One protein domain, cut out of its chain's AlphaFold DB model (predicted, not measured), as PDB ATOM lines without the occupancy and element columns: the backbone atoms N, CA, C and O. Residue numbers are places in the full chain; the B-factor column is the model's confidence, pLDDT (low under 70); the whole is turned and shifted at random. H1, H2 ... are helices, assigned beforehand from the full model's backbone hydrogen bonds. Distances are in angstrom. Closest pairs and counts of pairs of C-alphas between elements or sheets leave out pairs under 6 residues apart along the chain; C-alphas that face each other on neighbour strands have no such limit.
ATOM      1  N   VAL A  26      51.040 104.111 130.096       96.25
ATOM      2  CA  VAL A  26      51.125 102.701 129.692       96.25
ATOM      3  C   VAL A  26      50.296 101.810 130.621       96.25
ATOM      4  O   VAL A  26      49.576 100.949 130.128       96.25
ATOM      5  N   ASP A  27      50.303 102.034 131.939       95.50
ATOM      6  CA  ASP A  27      49.448 101.251 132.846       95.50
ATOM      7  C   ASP A  27      47.952 101.492 132.582       95.50
ATOM      8  O   ASP A  27      47.141 100.568 132.676       95.50
ATOM      9  N   TRP A  28      47.581 102.726 132.225       97.38
ATOM     10  CA  TRP A  28      46.233 103.038 131.752       97.38
ATOM     11  C   TRP A  28      45.908 102.294 130.457       97.38
ATOM     12  O   TRP A  28      44.864 101.651 130.387       97.38
ATOM     13  N   ALA A  29      46.804 102.326 129.471       97.62
ATOM     14  CA  ALA A  29      46.633 101.632 128.199       97.62
ATOM     15  C   ALA A  29      46.404 100.126 128.400       97.62
ATOM     16  O   ALA A  29      45.469  99.567 127.835       97.62
ATOM     17  N   LEU A  30      47.187  99.481 129.273       96.50
ATOM     18  CA  LEU A  30      47.007  98.069 129.625       96.50
ATOM     19  C   LEU A  30      45.632  97.810 130.252       96.50
ATOM     20  O   LEU A  30      44.914  96.919 129.810       96.50
ATOM     21  N   LYS A  31      45.220  98.636 131.223       96.75
ATOM     22  CA  LYS A  31      43.889  98.530 131.841       96.75
ATOM     23  C   LYS A  31      42.760  98.671 130.811       96.75
ATOM     24  O   LYS A  31      41.759  97.962 130.896       96.75
ATOM     25  N   ILE A  32      42.901  99.592 129.861       97.81
ATOM     26  CA  ILE A  32      41.914  99.828 128.800       97.81
ATOM     27  C   ILE A  32      41.845  98.617 127.862       97.81
ATOM     28  O   ILE A  32      40.750  98.145 127.560       97.81
ATOM     29  N   LEU A  33      42.995  98.071 127.457       97.06
ATOM     30  CA  LEU A  33      43.066  96.867 126.626       97.06
ATOM     31  C   LEU A  33      42.456  95.646 127.327       97.06
ATOM     32  O   LEU A  33      41.819  94.841 126.656       97.06
ATOM     33  N   ASP A  34      42.570  95.541 128.652       96.88
ATOM     34  CA  ASP A  34      41.950  94.476 129.458       96.88
ATOM     35  C   ASP A  34      40.448  94.704 129.746       96.88
ATOM     36  O   ASP A  34      39.771  93.830 130.292       96.88
ATOM     37  N   THR A  35      39.883  95.856 129.374       97.00
ATOM     38  CA  THR A  35      38.463  96.168 129.606       97.00
ATOM     39  C   THR A  35      37.592  95.588 128.492       97.00
ATOM     40  O   THR A  35      37.686  95.999 127.340       97.00
ATOM     41  N   ALA A  36      36.713  94.637 128.821       95.56
ATOM     42  CA  ALA A  36      35.880  93.950 127.828       95.56
ATOM     43  C   ALA A  36      34.690  94.785 127.324       95.56
ATOM     44  O   ALA A  36      34.328  94.700 126.144       95.56
ATOM     45  N   ASP A  37      34.065  95.564 128.211       94.94
ATOM     46  CA  ASP A  37      32.911  96.388 127.860       94.94
ATOM     47  C   ASP A  37      33.347  97.578 126.986       94.94
ATOM     48  O   ASP A  37      34.235  98.337 127.381       94.94
ATOM     49  N   PRO A  38      32.777  97.745 125.783       93.62
ATOM     50  CA  PRO A  38      33.267  98.726 124.823       93.62
ATOM     51  C   PRO A  38      32.901 100.169 125.197       93.62
ATOM     52  O   PRO A  38      33.659 101.080 124.861       93.62
ATOM     53  N   ASP A  39      31.791 100.390 125.907       94.81
ATOM     54  CA  ASP A  39      31.413 101.721 126.387       94.81
ATOM     55  C   ASP A  39      32.327 102.150 127.549       94.81
ATOM     56  O   ASP A  39      32.863 103.260 127.543       94.81
ATOM     57  N   GLU A  40      32.593 101.250 128.499       97.12
ATOM     58  CA  GLU A  40      33.547 101.477 129.587       97.12
ATOM     59  C   GLU A  40      34.973 101.641 129.059       97.12
ATOM     60  O   GLU A  40      35.705 102.515 129.520       97.12
ATOM     61  N   LYS A  41      35.367 100.859 128.046       97.25
ATOM     62  CA  LYS A  41      36.664 101.005 127.380       97.25
ATOM     63  C   LYS A  41      36.826 102.403 126.784       97.25
ATOM     64  O   LYS A  41      37.837 103.057 127.038       97.25
ATOM     65  N   ALA A  42      35.830 102.879 126.033       97.00
ATOM     66  CA  ALA A  42      35.845 104.225 125.464       97.00
ATOM     67  C   ALA A  42      35.894 105.302 126.562       97.00
ATOM     68  O   ALA A  42      36.682 106.242 126.466       97.00
ATOM     69  N   ARG A  43      35.125 105.130 127.646       97.88
ATOM     70  CA  ARG A  43      35.119 106.046 128.797       97.88
ATOM     71  C   ARG A  43      36.469 106.099 129.519       97.88
ATOM     72  O   ARG A  43      36.937 107.182 129.865       97.88
ATOM     73  N   LEU A  44      37.099 104.950 129.772       98.25
ATOM     74  CA  LEU A  44      38.425 104.874 130.390       98.25
ATOM     75  C   LEU A  44      39.501 105.463 129.473       98.25
ATOM     76  O   LEU A  44      40.405 106.129 129.972       98.25
ATOM     77  N   GLY A  45      39.386 105.251 128.160       97.94
ATOM     78  CA  GLY A  45      40.251 105.869 127.158       97.94
ATOM     79  C   GLY A  45      40.167 107.393 127.174       97.94
ATOM     80  O   GLY A  45      41.194 108.057 127.292       97.94
ATOM     81  N   ASP A  46      38.957 107.950 127.139       98.25
ATOM     82  CA  ASP A  46      38.737 109.399 127.226       98.25
ATOM     83  C   ASP A  46      39.286 109.991 128.534       98.25
ATOM     84  O   ASP A  46      39.989 111.007 128.519       98.25
ATOM     85  N   LEU A  47      39.042 109.313 129.661       98.06
ATOM     86  CA  LEU A  47      39.586 109.711 130.955       98.06
ATOM     87  C   LEU A  47      41.119 109.713 130.930       98.06
ATOM     88  O   LEU A  47      41.731 110.727 131.254       98.06
ATOM     89  N   ALA A  48      41.751 108.613 130.518       98.19
ATOM     90  CA  ALA A  48      43.208 108.507 130.475       98.19
ATOM     91  C   ALA A  48      43.835 109.566 129.556       98.19
ATOM     92  O   ALA A  48      44.804 110.218 129.943       98.19
ATOM     93  N   ALA A  49      43.262 109.781 128.368       98.19
ATOM     94  CA  ALA A  49      43.720 110.799 127.433       98.19
ATOM     95  C   ALA A  49      43.587 112.210 128.022       98.19
ATOM     96  O   ALA A  49      44.541 112.986 127.987       98.19
ATOM     97  N   THR A  50      42.447 112.529 128.634       98.12
ATOM     98  CA  THR A  50      42.212 113.828 129.281       98.12
ATOM     99  C   THR A  50      43.203 114.080 130.416       98.12
ATOM    100  O   THR A  50      43.832 115.138 130.473       98.12
ATOM    101  N   GLU A  51      43.386 113.098 131.300       97.88
ATOM    102  CA  GLU A  51      44.317 113.165 132.430       97.88
ATOM    103  C   GLU A  51      45.780 113.296 131.972       97.88
ATOM    104  O   GLU A  51      46.557 114.052 132.559       97.88
ATOM    105  N   TRP A  52      46.158 112.617 130.892       97.94
ATOM    106  CA  TRP A  52      47.488 112.717 130.292       97.94
ATOM    107  C   TRP A  52      47.747 114.077 129.647       97.94
ATOM    108  O   TRP A  52      48.760 114.729 129.925       97.94
ATOM    109  N   LEU A  53      46.817 114.535 128.807       97.19
ATOM    110  CA  LEU A  53      46.955 115.777 128.052       97.19
ATOM    111  C   LEU A  53      46.954 117.006 128.970       97.19
ATOM    112  O   LEU A  53      47.643 117.981 128.669       97.19
ATOM    113  N   ARG A  54      46.258 116.943 130.116       97.06
ATOM    114  CA  ARG A  54      46.306 117.983 131.161       97.06
ATOM    115  C   ARG A  54      47.493 117.858 132.125       97.06
ATOM    116  O   ARG A  54      47.642 118.706 132.999       97.06
ATOM    117  N   GLY A  55      48.318 116.817 131.989       96.69
ATOM    118  CA  GLY A  55      49.521 116.593 132.799       96.69
ATOM    119  C   GLY A  55      49.283 115.986 134.186       96.69
ATOM    120  O   GLY A  55      50.199 115.979 135.002       96.69
ATOM    121  N   ALA A  56      48.082 115.474 134.470       97.00
ATOM    122  CA  ALA A  56      47.773 114.802 135.733       97.00
ATOM    123  C   ALA A  56      48.368 113.385 135.812       97.00
ATOM    124  O   ALA A  56      48.687 112.917 136.903       97.00
ATOM    125  N   ILE A  57      48.568 112.726 134.665       96.81
ATOM    126  CA  ILE A  57      49.420 111.536 134.553       96.81
ATOM    127  C   ILE A  57      50.840 112.028 134.223       96.81
ATOM    128  O   ILE A  57      51.074 112.489 133.104       96.81
ATOM    129  N   PRO A  58      51.795 111.972 135.169       93.19
ATOM    130  CA  PRO A  58      53.078 112.662 135.027       93.19
ATOM    131  C   PRO A  58      54.077 111.913 134.141       93.19
ATOM    132  O   PRO A  58      55.012 112.517 133.617       93.19
ATOM    133  N   LEU A  59      53.909 110.596 133.993       94.94
ATOM    134  CA  LEU A  59      54.870 109.723 133.328       94.94
ATOM    135  C   LEU A  59      54.182 108.871 132.256       94.94
ATOM    136  O   LEU A  59      53.119 108.299 132.522       94.94
ATOM    137  N   LEU A  91      27.426  93.345 103.076       60.19
ATOM    138  CA  LEU A  91      26.717  94.609 103.273       60.19
ATOM    139  C   LEU A  91      25.778  94.828 102.076       60.19
ATOM    140  O   LEU A  91      26.213  94.909 100.927       60.19
ATOM    141  N   GLY A  92      24.472  94.870 102.339       57.31
ATOM    142  CA  GLY A  92      23.475  95.185 101.318       57.31
ATOM    143  C   GLY A  92      23.615  96.628 100.824       57.31
ATOM    144  O   GLY A  92      24.200  97.476 101.494       57.31
ATOM    145  N   LYS A  93      23.029  96.940  99.661       57.50
ATOM    146  CA  LYS A  93      22.896  98.334  99.201       57.50
ATOM    147  C   LYS A  93      22.058  99.091 100.243       57.50
ATOM    148  O   LYS A  93      20.966  98.624 100.557       57.50
ATOM    149  N   GLY A  94      22.565 100.207 100.775       58.47
ATOM    150  CA  GLY A  94      22.101 100.951 101.968       58.47
ATOM    151  C   GLY A  94      20.653 101.489 102.007       58.47
ATOM    152  O   GLY A  94      20.388 102.478 102.688       58.47
ATOM    153  N   GLY A  95      19.709 100.889 101.279       63.66
ATOM    154  CA  GLY A  95      18.316 101.327 101.169       63.66
ATOM    155  C   GLY A  95      17.383 100.823 102.279       63.66
ATOM    156  O   GLY A  95      16.416 101.507 102.612       63.66
ATOM    157  N   SER A  96      17.658  99.672 102.905       80.19
ATOM    158  CA  SER A  96      16.787  99.103 103.953       80.19
ATOM    159  C   SER A  96      17.209  99.530 105.364       80.19
ATOM    160  O   SER A  96      18.384  99.802 105.617       80.19
ATOM    161  N   ALA A  97      16.274  99.549 106.319       81.06
ATOM    162  CA  ALA A  97      16.581  99.833 107.726       81.06
ATOM    163  C   ALA A  97      17.644  98.873 108.296       81.06
ATOM    164  O   ALA A  97      18.572  99.307 108.974       81.06
ATOM    165  N   GLN A  98      17.573  97.593 107.922       82.69
ATOM    166  CA  GLN A  98      18.558  96.578 108.294       82.69
ATOM    167  C   GLN A  98      19.950  96.869 107.711       82.69
ATOM    168  O   GLN A  98      20.947  96.737 108.416       82.69
ATOM    169  N   SER A  99      20.034  97.320 106.454       80.62
ATOM    170  CA  SER A  99      21.317  97.712 105.850       80.62
ATOM    171  C   SER A  99      21.940  98.928 106.545       80.62
ATOM    172  O   SER A  99      23.149  98.959 106.750       80.62
ATOM    173  N   ARG A 100      21.123  99.893 106.995       84.25
ATOM    174  CA  ARG A 100      21.599 101.048 107.774       84.25
ATOM    175  C   ARG A 100      22.121 100.644 109.150       84.25
ATOM    176  O   ARG A 100      23.173 101.129 109.549       84.25
ATOM    177  N   LEU A 101      21.438  99.726 109.835       88.69
ATOM    178  CA  LEU A 101      21.919  99.148 111.093       88.69
ATOM    179  C   LEU A 101      23.248  98.405 110.907       88.69
ATOM    180  O   LEU A 101      24.160  98.597 111.704       88.69
ATOM    181  N   ALA A 102      23.385  97.614 109.839       86.94
ATOM    182  CA  ALA A 102      24.627  96.906 109.531       86.94
ATOM    183  C   ALA A 102      25.796  97.859 109.240       86.94
ATOM    184  O   ALA A 102      26.908  97.621 109.711       86.94
ATOM    185  N   MET A 103      25.551  98.958 108.518       86.25
ATOM    186  CA  MET A 103      26.564  99.992 108.279       86.25
ATOM    187  C   MET A 103      26.976 100.697 109.576       86.25
ATOM    188  O   MET A 103      28.166 100.797 109.851       86.25
ATOM    189  N   LEU A 104      26.014 101.137 110.397       90.56
ATOM    190  CA  LEU A 104      26.301 101.784 111.684       90.56
ATOM    191  C   LEU A 104      27.062 100.860 112.638       90.56
ATOM    192  O   LEU A 104      27.997 101.299 113.298       90.56
ATOM    193  N   HIS A 105      26.688  99.580 112.689       91.56
ATOM    194  CA  HIS A 105      27.384  98.577 113.495       91.56
ATOM    195  C   HIS A 105      28.811  98.344 112.994       91.56
ATOM    196  O   HIS A 105      29.738  98.346 113.801       91.56
ATOM    197  N   SER A 106      29.004  98.246 111.676       89.56
ATOM    198  CA  SER A 106      30.337  98.103 111.078       89.56
ATOM    199  C   SER A 106      31.224  99.309 111.384       89.56
ATOM    200  O   SER A 106      32.377  99.129 111.753       89.56
ATOM    201  N   LEU A 107      30.684 100.529 111.293       90.62
ATOM    202  CA  LEU A 107      31.410 101.742 111.668       90.62
ATOM    203  C   LEU A 107      31.771 101.729 113.153       90.62
ATOM    204  O   LEU A 107      32.938 101.880 113.482       90.62
ATOM    205  N   ALA A 108      30.812 101.443 114.041       93.50
ATOM    206  CA  ALA A 108      31.079 101.350 115.479       93.50
ATOM    207  C   ALA A 108      32.172 100.315 115.786       93.50
ATOM    208  O   ALA A 108      33.017 100.532 116.650       93.50
ATOM    209  N   HIS A 109      32.193  99.203 115.051       91.25
ATOM    210  CA  HIS A 109      33.244  98.205 115.178       91.25
ATOM    211  C   HIS A 109      34.617  98.754 114.796       91.25
ATOM    212  O   HIS A 109      35.574  98.544 115.537       91.25
ATOM    213  N   ILE A 110      34.710  99.478 113.681       90.12
ATOM    214  CA  ILE A 110      35.959 100.093 113.218       90.12
ATOM    215  C   ILE A 110      36.458 101.129 114.234       90.12
ATOM    216  O   ILE A 110      37.624 101.062 114.618       90.12
ATOM    217  N   GLU A 111      35.587 102.004 114.752       94.62
ATOM    218  CA  GLU A 111      35.983 102.980 115.785       94.62
ATOM    219  C   GLU A 111      36.479 102.284 117.061       94.62
ATOM    220  O   GLU A 111      37.493 102.657 117.647       94.62
ATOM    221  N   SER A 112      35.795 101.214 117.477       93.88
ATOM    222  CA  SER A 112      36.194 100.429 118.648       93.88
ATOM    223  C   SER A 112      37.555  99.746 118.455       93.88
ATOM    224  O   SER A 112      38.309  99.592 119.415       93.88
ATOM    225  N   TRP A 113      37.894  99.344 117.227       92.00
ATOM    226  CA  TRP A 113      39.233  98.858 116.889       92.00
ATOM    227  C   TRP A 113      40.276  99.965 116.884       92.00
ATOM    228  O   TRP A 113      41.395  99.721 117.326       92.00
ATOM    229  N   ALA A 114      39.935 101.157 116.398       93.12
ATOM    230  CA  ALA A 114      40.853 102.287 116.375       93.12
ATOM    231  C   ALA A 114      41.285 102.674 117.798       93.12
ATOM    232  O   ALA A 114      42.482 102.794 118.051       93.12
ATOM    233  N   VAL A 115      40.342 102.711 118.752       95.56
ATOM    234  CA  VAL A 115      40.641 102.885 120.187       95.56
ATOM    235  C   VAL A 115      41.663 101.852 120.669       95.56
ATOM    236  O   VAL A 115      42.677 102.208 121.269       95.56
ATOM    237  N   ASP A 116      41.423 100.570 120.389       95.81
ATOM    238  CA  ASP A 116      42.327  99.497 120.807       95.81
ATOM    239  C   ASP A 116      43.706  99.584 120.152       95.81
ATOM    240  O   ASP A 116      44.714  99.345 120.811       95.81
ATOM    241  N   LEU A 117      43.775  99.943 118.868       94.25
ATOM    242  CA  LEU A 117      45.040 100.098 118.155       94.25
ATOM    243  C   LEU A 117      45.873 101.242 118.729       94.25
ATOM    244  O   LEU A 117      47.072 101.064 118.934       94.25
ATOM    245  N   SER A 118      45.260 102.386 119.033       95.75
ATOM    246  CA  SER A 118      45.972 103.519 119.632       95.75
ATOM    247  C   SER A 118      46.563 103.157 120.996       95.75
ATOM    248  O   SER A 118      47.736 103.437 121.253       95.75
ATOM    249  N   TRP A 119      45.797 102.474 121.853       97.50
ATOM    250  CA  TRP A 119      46.296 102.035 123.160       97.50
ATOM    251  C   TRP A 119      47.308 100.885 123.065       97.50
ATOM    252  O   TRP A 119      48.276 100.883 123.826       97.50
ATOM    253  N   ASP A 120      47.165  99.959 122.107       96.25
ATOM    254  CA  ASP A 120      48.185  98.938 121.815       96.25
ATOM    255  C   ASP A 120      49.501  99.588 121.394       96.25
ATOM    256  O   ASP A 120      50.553  99.206 121.897       96.25
ATOM    257  N   ILE A 121      49.461 100.607 120.534       95.12
ATOM    258  CA  ILE A 121      50.665 101.316 120.092       95.12
ATOM    259  C   ILE A 121      51.375 101.984 121.278       95.12
ATOM    260  O   ILE A 121      52.594 101.840 121.429       95.12
ATOM    261  N   VAL A 122      50.614 102.656 122.149       96.06
ATOM    262  CA  VAL A 122      51.126 103.272 123.383       96.06
ATOM    263  C   VAL A 122      51.785 102.231 124.289       96.06
ATOM    264  O   VAL A 122      52.935 102.420 124.695       96.06
ATOM    265  N   ALA A 123      51.087 101.133 124.584       95.69
ATOM    266  CA  ALA A 123      51.561 100.108 125.510       95.69
ATOM    267  C   ALA A 123      52.740  99.299 124.946       95.69
ATOM    268  O   ALA A 123      53.694  99.008 125.666       95.69
ATOM    269  N   ARG A 124      52.687  98.944 123.658       94.44
ATOM    270  CA  ARG A 124      53.637  98.029 123.015       94.44
ATOM    271  C   ARG A 124      54.946  98.714 122.649       94.44
ATOM    272  O   ARG A 124      56.008  98.148 122.881       94.44
ATOM    273  N   PHE A 125      54.893  99.927 122.097       93.00
ATOM    274  CA  PHE A 125      56.084 100.581 121.542       93.00
ATOM    275  C   PHE A 125      56.617 101.724 122.400       93.00
ATOM    276  O   PHE A 125      57.813 102.011 122.338       93.00
ATOM    277  N   GLY A 126      55.770 102.360 123.216       92.94
ATOM    278  CA  GLY A 126      56.123 103.579 123.940       92.94
ATOM    279  C   GLY A 126      57.378 103.436 124.804       92.94
ATOM    280  O   GLY A 126      58.352 104.169 124.616       92.94
ATOM    281  N   ALA A 127      57.374 102.468 125.724       91.75
ATOM    282  CA  ALA A 127      58.519 102.197 126.594       91.75
ATOM    283  C   ALA A 127      59.662 101.490 125.845       91.75
ATOM    284  O   ALA A 127      60.823 101.880 125.976       91.75
ATOM    285  N   GLN A 128      59.334 100.483 125.026       90.06
ATOM    286  CA  GLN A 128      60.314  99.651 124.317       90.06
ATOM    287  C   GLN A 128      61.232 100.473 123.401       90.06
ATOM    288  O   GLN A 128      62.437 100.235 123.366       90.06
ATOM    289  N   LEU A 129      60.672 101.441 122.671       89.69
ATOM    290  CA  LEU A 129      61.413 102.289 121.733       89.69
ATOM    291  C   LEU A 129      61.817 103.638 122.336       89.69
ATOM    292  O   LEU A 129      62.370 104.476 121.628       89.69
ATOM    293  N   ARG A 130      61.566 103.851 123.638       90.38
ATOM    294  CA  ARG A 130      61.839 105.110 124.350       90.38
ATOM    295  C   ARG A 130      61.246 106.324 123.630       90.38
ATOM    296  O   ARG A 130      61.920 107.333 123.430       90.38
ATOM    297  N   MET A 131      59.981 106.210 123.230       92.00
ATOM    298  CA  MET A 131      59.318 107.242 122.438       92.00
ATOM    299  C   MET A 131      59.214 108.571 123.208       92.00
ATOM    300  O   MET A 131      59.076 108.568 124.437       92.00
ATOM    301  N   PRO A 132      59.266 109.721 122.514       94.12
ATOM    302  CA  PRO A 132      59.120 111.029 123.142       94.12
ATOM    303  C   PRO A 132      57.671 111.285 123.577       94.12
ATOM    304  O   PRO A 132      56.738 110.681 123.056       94.12
ATOM    305  N   ARG A 133      57.450 112.260 124.468       93.38
ATOM    306  CA  ARG A 133      56.101 112.640 124.936       93.38
ATOM    307  C   ARG A 133      55.111 112.924 123.796       93.38
ATOM    308  O   ARG A 133      53.961 112.515 123.893       93.38
ATOM    309  N   GLY A 134      55.565 113.547 122.705       94.44
ATOM    310  CA  GLY A 134      54.718 113.843 121.543       94.44
ATOM    311  C   GLY A 134      54.061 112.607 120.917       94.44
ATOM    312  O   GLY A 134      52.914 112.686 120.502       94.44
ATOM    313  N   PHE A 135      54.734 111.452 120.928       94.81
ATOM    314  CA  PHE A 135      54.150 110.182 120.477       94.81
ATOM    315  C   PHE A 135      52.921 109.800 121.308       94.81
ATOM    316  O   PHE A 135      51.873 109.460 120.769       94.81
ATOM    317  N   PHE A 136      53.032 109.907 122.631       96.88
ATOM    318  CA  PHE A 136      51.938 109.601 123.548       96.88
ATOM    319  C   PHE A 136      50.800 110.617 123.443       96.88
ATOM    320  O   PHE A 136      49.639 110.223 123.467       96.88
ATOM    321  N   ASP A 137      51.125 111.906 123.301       97.06
ATOM    322  CA  ASP A 137      50.133 112.966 123.097       97.06
ATOM    323  C   ASP A 137      49.303 112.712 121.829       97.06
ATOM    324  O   ASP A 137      48.079 112.849 121.868       97.06
ATOM    325  N   ASP A 138      49.950 112.320 120.728       94.62
ATOM    326  CA  ASP A 138      49.280 112.045 119.455       94.62
ATOM    327  C   ASP A 138      48.327 110.843 119.582       94.62
ATOM    328  O   ASP A 138      47.136 110.976 119.298       94.62
ATOM    329  N   PHE A 139      48.794 109.696 120.093       96.25
ATOM    330  CA  PHE A 139      47.938 108.506 120.227       96.25
ATOM    331  C   PHE A 139      46.843 108.648 121.287       96.25
ATOM    332  O   PHE A 139      45.757 108.102 121.103       96.25
ATOM    333  N   ALA A 140      47.077 109.409 122.360       97.56
ATOM    334  CA  ALA A 140      46.035 109.715 123.337       97.56
ATOM    335  C   ALA A 140      44.889 110.524 122.702       97.56
ATOM    336  O   ALA A 140      43.721 110.247 122.973       97.56
ATOM    337  N   ARG A 141      45.204 111.492 121.828       96.69
ATOM    338  CA  ARG A 141      44.191 112.275 121.095       96.69
ATOM    339  C   ARG A 141      43.420 111.417 120.106       96.69
ATOM    340  O   ARG A 141      42.198 111.496 120.078       96.69
ATOM    341  N   VAL A 142      44.125 110.580 119.346       94.94
ATOM    342  CA  VAL A 142      43.493 109.648 118.408       94.94
ATOM    343  C   VAL A 142      42.521 108.724 119.145       94.94
ATOM    344  O   VAL A 142      41.348 108.651 118.789       94.94
ATOM    345  N   ALA A 143      42.966 108.092 120.234       95.62
ATOM    346  CA  ALA A 143      42.115 107.212 121.028       95.62
ATOM    347  C   ALA A 143      40.872 107.929 121.584       95.62
ATOM    348  O   ALA A 143      39.785 107.350 121.619       95.62
ATOM    349  N   GLN A 144      41.024 109.185 122.016       95.19
ATOM    350  CA  GLN A 144      39.923 110.015 122.500       95.19
ATOM    351  C   GLN A 144      38.908 110.336 121.391       95.19
ATOM    352  O   GLN A 144      37.701 110.190 121.603       95.19
ATOM    353  N   ASP A 145      39.375 110.742 120.208       94.94
ATOM    354  CA  ASP A 145      38.504 111.068 119.077       94.94
ATOM    355  C   ASP A 145      37.707 109.846 118.606       94.94
ATOM    356  O   ASP A 145      36.481 109.924 118.469       94.94
ATOM    357  N   GLU A 146      38.368 108.699 118.438       94.94
ATOM    358  CA  GLU A 146      37.700 107.477 117.983       94.94
ATOM    359  C   GLU A 146      36.796 106.874 119.071       94.94
ATOM    360  O   GLU A 146      35.711 106.371 118.773       94.94
ATOM    361  N   GLY A 147      37.140 107.040 120.353       96.81
ATOM    362  CA  GLY A 147      36.247 106.714 121.469       96.81
ATOM    363  C   GLY A 147      34.956 107.538 121.452       96.81
ATOM    364  O   GLY A 147      33.863 107.000 121.661       96.81
ATOM    365  N   ARG A 148      35.042 108.834 121.127       96.69
ATOM    366  CA  ARG A 148      33.864 109.697 120.952       96.69
ATOM    367  C   ARG A 148      33.025 109.269 119.747       96.69
ATOM    368  O   ARG A 148      31.798 109.226 119.857       96.69
ATOM    369  N   HIS A 149      33.650 108.955 118.611       95.25
ATOM    370  CA  HIS A 149      32.927 108.470 117.430       95.25
ATOM    371  C   HIS A 149      32.203 107.153 117.715       95.25
ATOM    372  O   HIS A 149      31.012 107.033 117.410       95.25
ATOM    373  N   PHE A 150      32.872 106.213 118.389       96.56
ATOM    374  CA  PHE A 150      32.253 104.984 118.873       96.56
ATOM    375  C   PHE A 150      31.020 105.279 119.735       96.56
ATOM    376  O   PHE A 150      29.948 104.735 119.469       96.56
ATOM    377  N   ALA A 151      31.138 106.164 120.730       96.50
ATOM    378  CA  ALA A 151      30.042 106.479 121.643       96.50
ATOM    379  C   ALA A 151      28.809 107.041 120.909       96.50
ATOM    380  O   ALA A 151      27.680 106.631 121.193       96.50
ATOM    381  N   VAL A 152      29.015 107.920 119.921       96.94
ATOM    382  CA  VAL A 152      27.936 108.471 119.082       96.94
ATOM    383  C   VAL A 152      27.250 107.372 118.266       96.94
ATOM    384  O   VAL A 152      26.020 107.289 118.242       96.94
ATOM    385  N   LEU A 153      28.022 106.496 117.617       95.88
ATOM    386  CA  LEU A 153      27.476 105.398 116.813       95.88
ATOM    387  C   LEU A 153      26.751 104.359 117.677       95.88
ATOM    388  O   LEU A 153      25.665 103.904 117.317       95.88
ATOM    389  N   SER A 154      27.321 104.023 118.833       95.62
ATOM    390  CA  SER A 154      26.741 103.116 119.823       95.62
ATOM    391  C   SER A 154      25.401 103.653 120.336       95.62
ATOM    392  O   SER A 154      24.395 102.941 120.306       95.62
ATOM    393  N   ALA A 155      25.332 104.940 120.694       95.75
ATOM    394  CA  ALA A 155      24.080 105.597 121.064       95.75
ATOM    395  C   ALA A 155      23.047 105.540 119.931       95.75
ATOM    396  O   ALA A 155      21.898 105.154 120.160       95.75
ATOM    397  N   ARG A 156      23.465 105.817 118.689       95.31
ATOM    398  CA  ARG A 156      22.569 105.768 117.530       95.31
ATOM    399  C   ARG A 156      22.024 104.366 117.253       95.31
ATOM    400  O   ARG A 156      20.869 104.231 116.853       95.31
ATOM    401  N   LEU A 157      22.819 103.317 117.464       94.69
ATOM    402  CA  LEU A 157      22.342 101.934 117.363       94.69
ATOM    403  C   LEU A 157      21.237 101.651 118.384       94.69
ATOM    404  O   LEU A 157      20.222 101.064 118.008       94.69
ATOM    405  N   ARG A 158      21.401 102.116 119.632       95.50
ATOM    406  CA  ARG A 158      20.394 101.961 120.699       95.50
ATOM    407  C   ARG A 158      19.090 102.681 120.367       95.50
ATOM    408  O   ARG A 158      18.025 102.088 120.504       95.50
ATOM    409  N   GLU A 159      19.160 103.908 119.851       95.31
ATOM    410  CA  GLU A 159      17.979 104.664 119.393       95.31
ATOM    411  C   GLU A 159      17.187 103.936 118.298       95.31
ATOM    412  O   GLU A 159      15.971 104.081 118.197       95.31
ATOM    413  N   LEU A 160      17.872 103.140 117.473       92.81
ATOM    414  CA  LEU A 160      17.271 102.349 116.400       92.81
ATOM    415  C   LEU A 160      16.864 100.931 116.846       92.81
ATOM    416  O   LEU A 160      16.530 100.103 115.998       92.81
ATOM    417  N   GLY A 161      16.894 100.637 118.151       93.06
ATOM    418  CA  GLY A 161      16.495  99.343 118.717       93.06
ATOM    419  C   GLY A 161      17.530  98.223 118.548       93.06
ATOM    420  O   GLY A 161      17.175  97.049 118.611       93.06
ATOM    421  N   SER A 162      18.796  98.567 118.311       94.06
ATOM    422  CA  SER A 162      19.923  97.633 118.194       94.06
ATOM    423  C   SER A 162      21.015  97.965 119.222       94.06
ATOM    424  O   SER A 162      20.838  98.818 120.084       94.06
ATOM    425  N   HIS A 163      22.157  97.285 119.168       93.12
ATOM    426  CA  HIS A 163      23.328  97.589 119.993       93.12
ATOM    427  C   HIS A 163      24.615  97.131 119.300       93.12
ATOM    428  O   HIS A 163      24.600  96.299 118.388       93.12
ATOM    429  N   TYR A 164      25.751  97.678 119.725       93.00
ATOM    430  CA  TYR A 164      27.047  97.178 119.285       93.00
ATOM    431  C   TYR A 164      27.263  95.738 119.788       93.00
ATOM    432  O   TYR A 164      26.987  95.432 120.941       93.00
ATOM    433  N   GLY A 165      27.706  94.847 118.899       90.44
ATOM    434  CA  GLY A 165      27.732  93.391 119.122       90.44
ATOM    435  C   GLY A 165      26.487  92.629 118.635       90.44
ATOM    436  O   GLY A 165      26.574  91.431 118.396       90.44
ATOM    437  N   ALA A 166      25.363  93.305 118.349       89.56
ATOM    438  CA  ALA A 166      24.136  92.638 117.883       89.56
ATOM    439  C   ALA A 166      24.283  91.921 116.528       89.56
ATOM    440  O   ALA A 166      23.549  90.980 116.225       89.56
ATOM    441  N   LEU A 167      25.212  92.392 115.693       84.94
ATOM    442  CA  LEU A 167      25.570  91.782 114.420       84.94
ATOM    443  C   LEU A 167      26.980  91.186 114.505       84.94
ATOM    444  O   LEU A 167      27.827  91.721 115.226       84.94
ATOM    445  N   PRO A 168      27.250  90.096 113.768       81.19
ATOM    446  CA  PRO A 168      28.597  89.568 113.681       81.19
ATOM    447  C   PRO A 168      29.518  90.565 112.980       81.19
ATOM    448  O   PRO A 168      29.126  91.208 112.004       81.19
ATOM    449  N   ALA A 169      30.755  90.641 113.449       77.81
ATOM    450  CA  ALA A 169      31.803  91.444 112.839       77.81
ATOM    451  C   ALA A 169      33.008  90.572 112.465       77.81
ATOM    452  O   ALA A 169      33.042  89.389 112.789       77.81
ATOM    453  N   HIS A 170      33.978  91.130 111.745       74.94
ATOM    454  CA  HIS A 170      35.157  90.392 111.295       74.94
ATOM    455  C   HIS A 170      36.400  90.838 112.066       74.94
ATOM    456  O   HIS A 170      36.563  92.018 112.357       74.94
ATOM    457  N   ASP A 171      37.299  89.893 112.334       73.75
ATOM    458  CA  ASP A 171      38.535  90.128 113.099       73.75
ATOM    459  C   ASP A 171      39.754  90.443 112.202       73.75
ATOM    460  O   ASP A 171      40.874  90.635 112.670       73.75
ATOM    461  N   GLY A 172      39.556  90.504 110.878       72.94
ATOM    462  CA  GLY A 172      40.652  90.566 109.897       72.94
ATOM    463  C   GLY A 172      41.568  91.789 110.038       72.94
ATOM    464  O   GLY A 172      42.748  91.740 109.667       72.94
ATOM    465  N   LEU A 173      41.047  92.877 110.610       75.44
ATOM    466  CA  LEU A 173      41.845  94.046 110.943       75.44
ATOM    467  C   LEU A 173      42.859  93.735 112.051       75.44
ATOM    468  O   LEU A 173      44.044  94.039 111.905       75.44
ATOM    469  N   TRP A 174      42.428  93.082 113.128       80.19
ATOM    470  CA  TRP A 174      43.326  92.742 114.226       80.19
ATOM    471  C   TRP A 174      44.241  91.579 113.914       80.19
ATOM    472  O   TRP A 174      45.376  91.575 114.370       80.19
ATOM    473  N   ASP A 175      43.822  90.647 113.062       80.81
ATOM    474  CA  ASP A 175      44.739  89.646 112.515       80.81
ATOM    475  C   ASP A 175      45.910  90.317 111.782       80.81
ATOM    476  O   ASP A 175      47.070  89.925 111.933       80.81
ATOM    477  N   SER A 176      45.631  91.380 111.021       78.00
ATOM    478  CA  SER A 176      46.675  92.181 110.375       78.00
ATOM    479  C   SER A 176      47.546  92.898 111.398       78.00
ATOM    480  O   SER A 176      48.767  92.886 111.272       78.00
ATOM    481  N   ALA A 177      46.928  93.443 112.439       78.31
ATOM    482  CA  ALA A 177      47.611  94.117 113.525       78.31
ATOM    483  C   ALA A 177      48.524  93.154 114.324       78.31
ATOM    484  O   ALA A 177      49.677  93.463 114.613       78.31
ATOM    485  N   MET A 178      48.075  91.929 114.593       83.94
ATOM    486  CA  MET A 178      48.863  90.878 115.237       83.94
ATOM    487  C   MET A 178      50.094  90.499 114.426       83.94
ATOM    488  O   MET A 178      51.194  90.413 114.979       83.94
ATOM    489  N   ARG A 179      49.941  90.338 113.106       81.12
ATOM    490  CA  ARG A 179      51.068  90.053 112.208       81.12
ATOM    491  C   ARG A 179      52.117  91.162 112.204       81.12
ATOM    492  O   ARG A 179      53.281  90.869 111.963       81.12
ATOM    493  N   THR A 180      51.734  92.407 112.485       81.75
ATOM    494  CA  THR A 180      52.635  93.570 112.490       81.75
ATOM    495  C   THR A 180      53.090  93.999 113.885       81.75
ATOM    496  O   THR A 180      53.819  94.979 114.021       81.75
ATOM    497  N   SER A 181      52.732  93.249 114.931       81.94
ATOM    498  CA  SER A 181      53.005  93.583 116.339       81.94
ATOM    499  C   SER A 181      54.477  93.807 116.696       81.94
ATOM    500  O   SER A 181      54.772  94.504 117.662       81.94
ATOM    501  N   HIS A 182      55.400  93.270 115.904       82.44
ATOM    502  CA  HIS A 182      56.843  93.379 116.103       82.44
ATOM    503  C   HIS A 182      57.477  94.606 115.420       82.44
ATOM    504  O   HIS A 182      58.674  94.837 115.579       82.44
ATOM    505  N   CYS A 183      56.717  95.385 114.641       86.94
ATOM    506  CA  CYS A 183      57.241  96.500 113.855       86.94
ATOM    507  C   CYS A 183      56.322  97.722 113.958       86.94
ATOM    508  O   CYS A 183      55.215  97.719 113.421       86.94
ATOM    509  N   LEU A 184      56.812  98.795 114.593       85.81
ATOM    510  CA  LEU A 184      56.047 100.035 114.747       85.81
ATOM    511  C   LEU A 184      55.579 100.578 113.388       85.81
ATOM    512  O   LEU A 184      54.399 100.858 113.233       85.81
ATOM    513  N   LEU A 185      56.454 100.654 112.377       83.69
ATOM    514  CA  LEU A 185      56.085 101.157 111.044       83.69
ATOM    515  C   LEU A 185      54.933 100.360 110.417       83.69
ATOM    516  O   LEU A 185      53.996 100.933 109.867       83.69
ATOM    517  N   ALA A 186      54.979  99.033 110.537       79.62
ATOM    518  CA  ALA A 186      53.930  98.170 110.018       79.62
ATOM    519  C   ALA A 186      52.630  98.299 110.831       79.62
ATOM    520  O   ALA A 186      51.542  98.216 110.263       79.62
ATOM    521  N   ARG A 187      52.716  98.548 112.145       86.19
ATOM    522  CA  ARG A 187      51.540  98.835 112.975       86.19
ATOM    523  C   ARG A 187      50.894 100.170 112.613       86.19
ATOM    524  O   ARG A 187      49.671 100.237 112.538       86.19
ATOM    525  N   LEU A 188      51.697 101.196 112.347       85.62
ATOM    526  CA  LEU A 188      51.212 102.504 111.905       85.62
ATOM    527  C   LEU A 188      50.532 102.427 110.543       85.62
ATOM    528  O   LEU A 188      49.536 103.100 110.338       85.62
ATOM    529  N   ALA A 189      51.007 101.575 109.633       81.56
ATOM    530  CA  ALA A 189      50.307 101.339 108.372       81.56
ATOM    531  C   ALA A 189      48.908 100.738 108.598       81.56
ATOM    532  O   ALA A 189      47.945 101.172 107.973       81.56
ATOM    533  N   VAL A 190      48.778  99.776 109.524       78.25
ATOM    534  CA  VAL A 190      47.468  99.209 109.895       78.25
ATOM    535  C   VAL A 190      46.570 100.279 110.514       78.25
ATOM    536  O   VAL A 190      45.413 100.391 110.125       78.25
ATOM    537  N   GLU A 191      47.097 101.078 111.442       82.62
ATOM    538  CA  GLU A 191      46.368 102.190 112.059       82.62
ATOM    539  C   GLU A 191      45.916 103.223 111.017       82.62
ATOM    540  O   GLU A 191      44.755 103.631 111.025       82.62
ATOM    541  N   HIS A 192      46.777 103.559 110.058       77.75
ATOM    542  CA  HIS A 192      46.468 104.530 109.019       77.75
ATOM    543  C   HIS A 192      45.333 104.043 108.119       77.75
ATOM    544  O   HIS A 192      44.385 104.784 107.872       77.75
ATOM    545  N   CYS A 193      45.365 102.774 107.702       76.62
ATOM    546  CA  CYS A 193      44.279 102.184 106.921       76.62
ATOM    547  C   CYS A 193      42.932 102.222 107.667       76.62
ATOM    548  O   CYS A 193      41.893 102.440 107.048       76.62
ATOM    549  N   VAL A 194      42.927 102.031 108.992       74.75
ATOM    550  CA  VAL A 194      41.706 102.131 109.815       74.75
ATOM    551  C   VAL A 194      41.165 103.549 109.824       74.75
ATOM    552  O   VAL A 194      39.963 103.755 109.629       74.75
ATOM    553  N   HIS A 195      42.050 104.527 110.003       70.19
ATOM    554  CA  HIS A 195      41.673 105.933 109.968       70.19
ATOM    555  C   HIS A 195      41.146 106.333 108.598       70.19
ATOM    556  O   HIS A 195      40.084 106.937 108.527       70.19
ATOM    557  N   GLU A 196      41.808 105.964 107.503       66.44
ATOM    558  CA  GLU A 196      41.342 106.290 106.151       66.44
ATOM    559  C   GLU A 196      39.926 105.764 105.878       66.44
ATOM    560  O   GLU A 196      39.085 106.499 105.356       66.44
ATOM    561  N   VAL A 197      39.625 104.526 106.288       63.81
ATOM    562  CA  VAL A 197      38.280 103.944 106.139       63.81
ATOM    563  C   VAL A 197      37.252 104.707 106.974       63.81
ATOM    564  O   VAL A 197      36.162 105.008 106.487       63.81
ATOM    565  N   SER A 198      37.598 105.056 108.211       61.22
ATOM    566  CA  SER A 198      36.693 105.763 109.123       61.22
ATOM    567  C   SER A 198      36.441 107.201 108.657       61.22
ATOM    568  O   SER A 198      35.301 107.655 108.601       61.22
ATOM    569  N   GLN A 199      37.488 107.910 108.226       61.88
ATOM    570  CA  GLN A 199      37.417 109.294 107.751       61.88
ATOM    571  C   GLN A 199      36.732 109.423 106.386       61.88
ATOM    572  O   GLN A 199      35.985 110.374 106.175       61.88
ATOM    573  N   GLY A 200      36.927 108.467 105.472       52.47
ATOM    574  CA  GLY A 200      36.294 108.483 104.148       52.47
ATOM    575  C   GLY A 200      34.768 108.322 104.178       52.47
ATOM    576  O   GLY A 200      34.095 108.654 103.203       52.47
ATOM    577  N   ILE A 201      34.214 107.827 105.290       55.31
ATOM    578  CA  ILE A 201      32.772 107.606 105.485       55.31
ATOM    579  C   ILE A 201      32.152 108.686 106.401       55.31
ATOM    580  O   ILE A 201      30.930 108.869 106.411       55.31
ATOM    581  N   ARG A 202      32.972 109.452 107.137       50.25
ATOM    582  CA  ARG A 202      32.539 110.602 107.947       50.25
ATOM    583  C   ARG A 202      32.300 111.841 107.066       50.25
ATOM    584  O   ARG A 202      32.952 112.053 106.048       50.25
TER     585      ARG A 202
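What this domain is: This is residues 26 to 59 and 91 to 202 of the 216 residues of an uncharacterized protein of Aegilops tauschii subsp. strangulata (UniProt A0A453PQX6). Three helical hairpins make this model: the long pair H3 and H4 forms the core, H1 and H2 pack on one side of it, and H5 and H6 lie over another side, where H6 packs on H3. The printed part has 146 residues with six named helices, H1 to H6 in chain order, and no named strand; the class is all helix. It is compact, with a radius of gyration of the C-alphas of 15.6 A, and elongated, spanning 50 by 31 by 25 A.

How they stand to each other: Start with H1, residues 26 to 33, and H2, residues 38 to 53, a hairpin whose closest C-alphas, Ile 32 and Lys 41, are 5.6 A apart. Next find H3, residues 97 to 125, the hub; H1 touches its residues 116 to 123 alone, closest at C-alphas 26 and 123, 4.9 A. H4, residues 133 to 159, forms a hairpin with H3 at a shallow tilt of 22 degrees, closest at C-alphas 115 and 143, 4.6 A. H2, H3 and H4 form a bundle, three helices that touch one another; H2 and H4 come closest at C-alphas 42 and 147, 4.7 A. H5, residues 172 to 179, and H6, residues 184 to 201, are a hairpin; H6 touches H3, closest at C-alphas 191 and 117, 6.6 A. H1 and H4 are apart. Every O i to N i+4 pair is within hydrogen-bond range in H1 to H5, and 13 of 14 in H6.

Where its parts are: Find C-alpha 26 at (51.125, 102.701, 129.692), where H1 begins. H2 is 22.1 A long, H3 41.9 A, H4 39.3 A and H6 26.2 A, ending at C-alpha 201, (32.772, 107.606, 105.485).

The domain as a whole: Residues 60 to 90 are not printed, and C-alphas 59 and 91 are 43.9 A apart. The link from H4 to H5 is long. Residues 91 to 95 and 196 to 202 have pLDDT under 70.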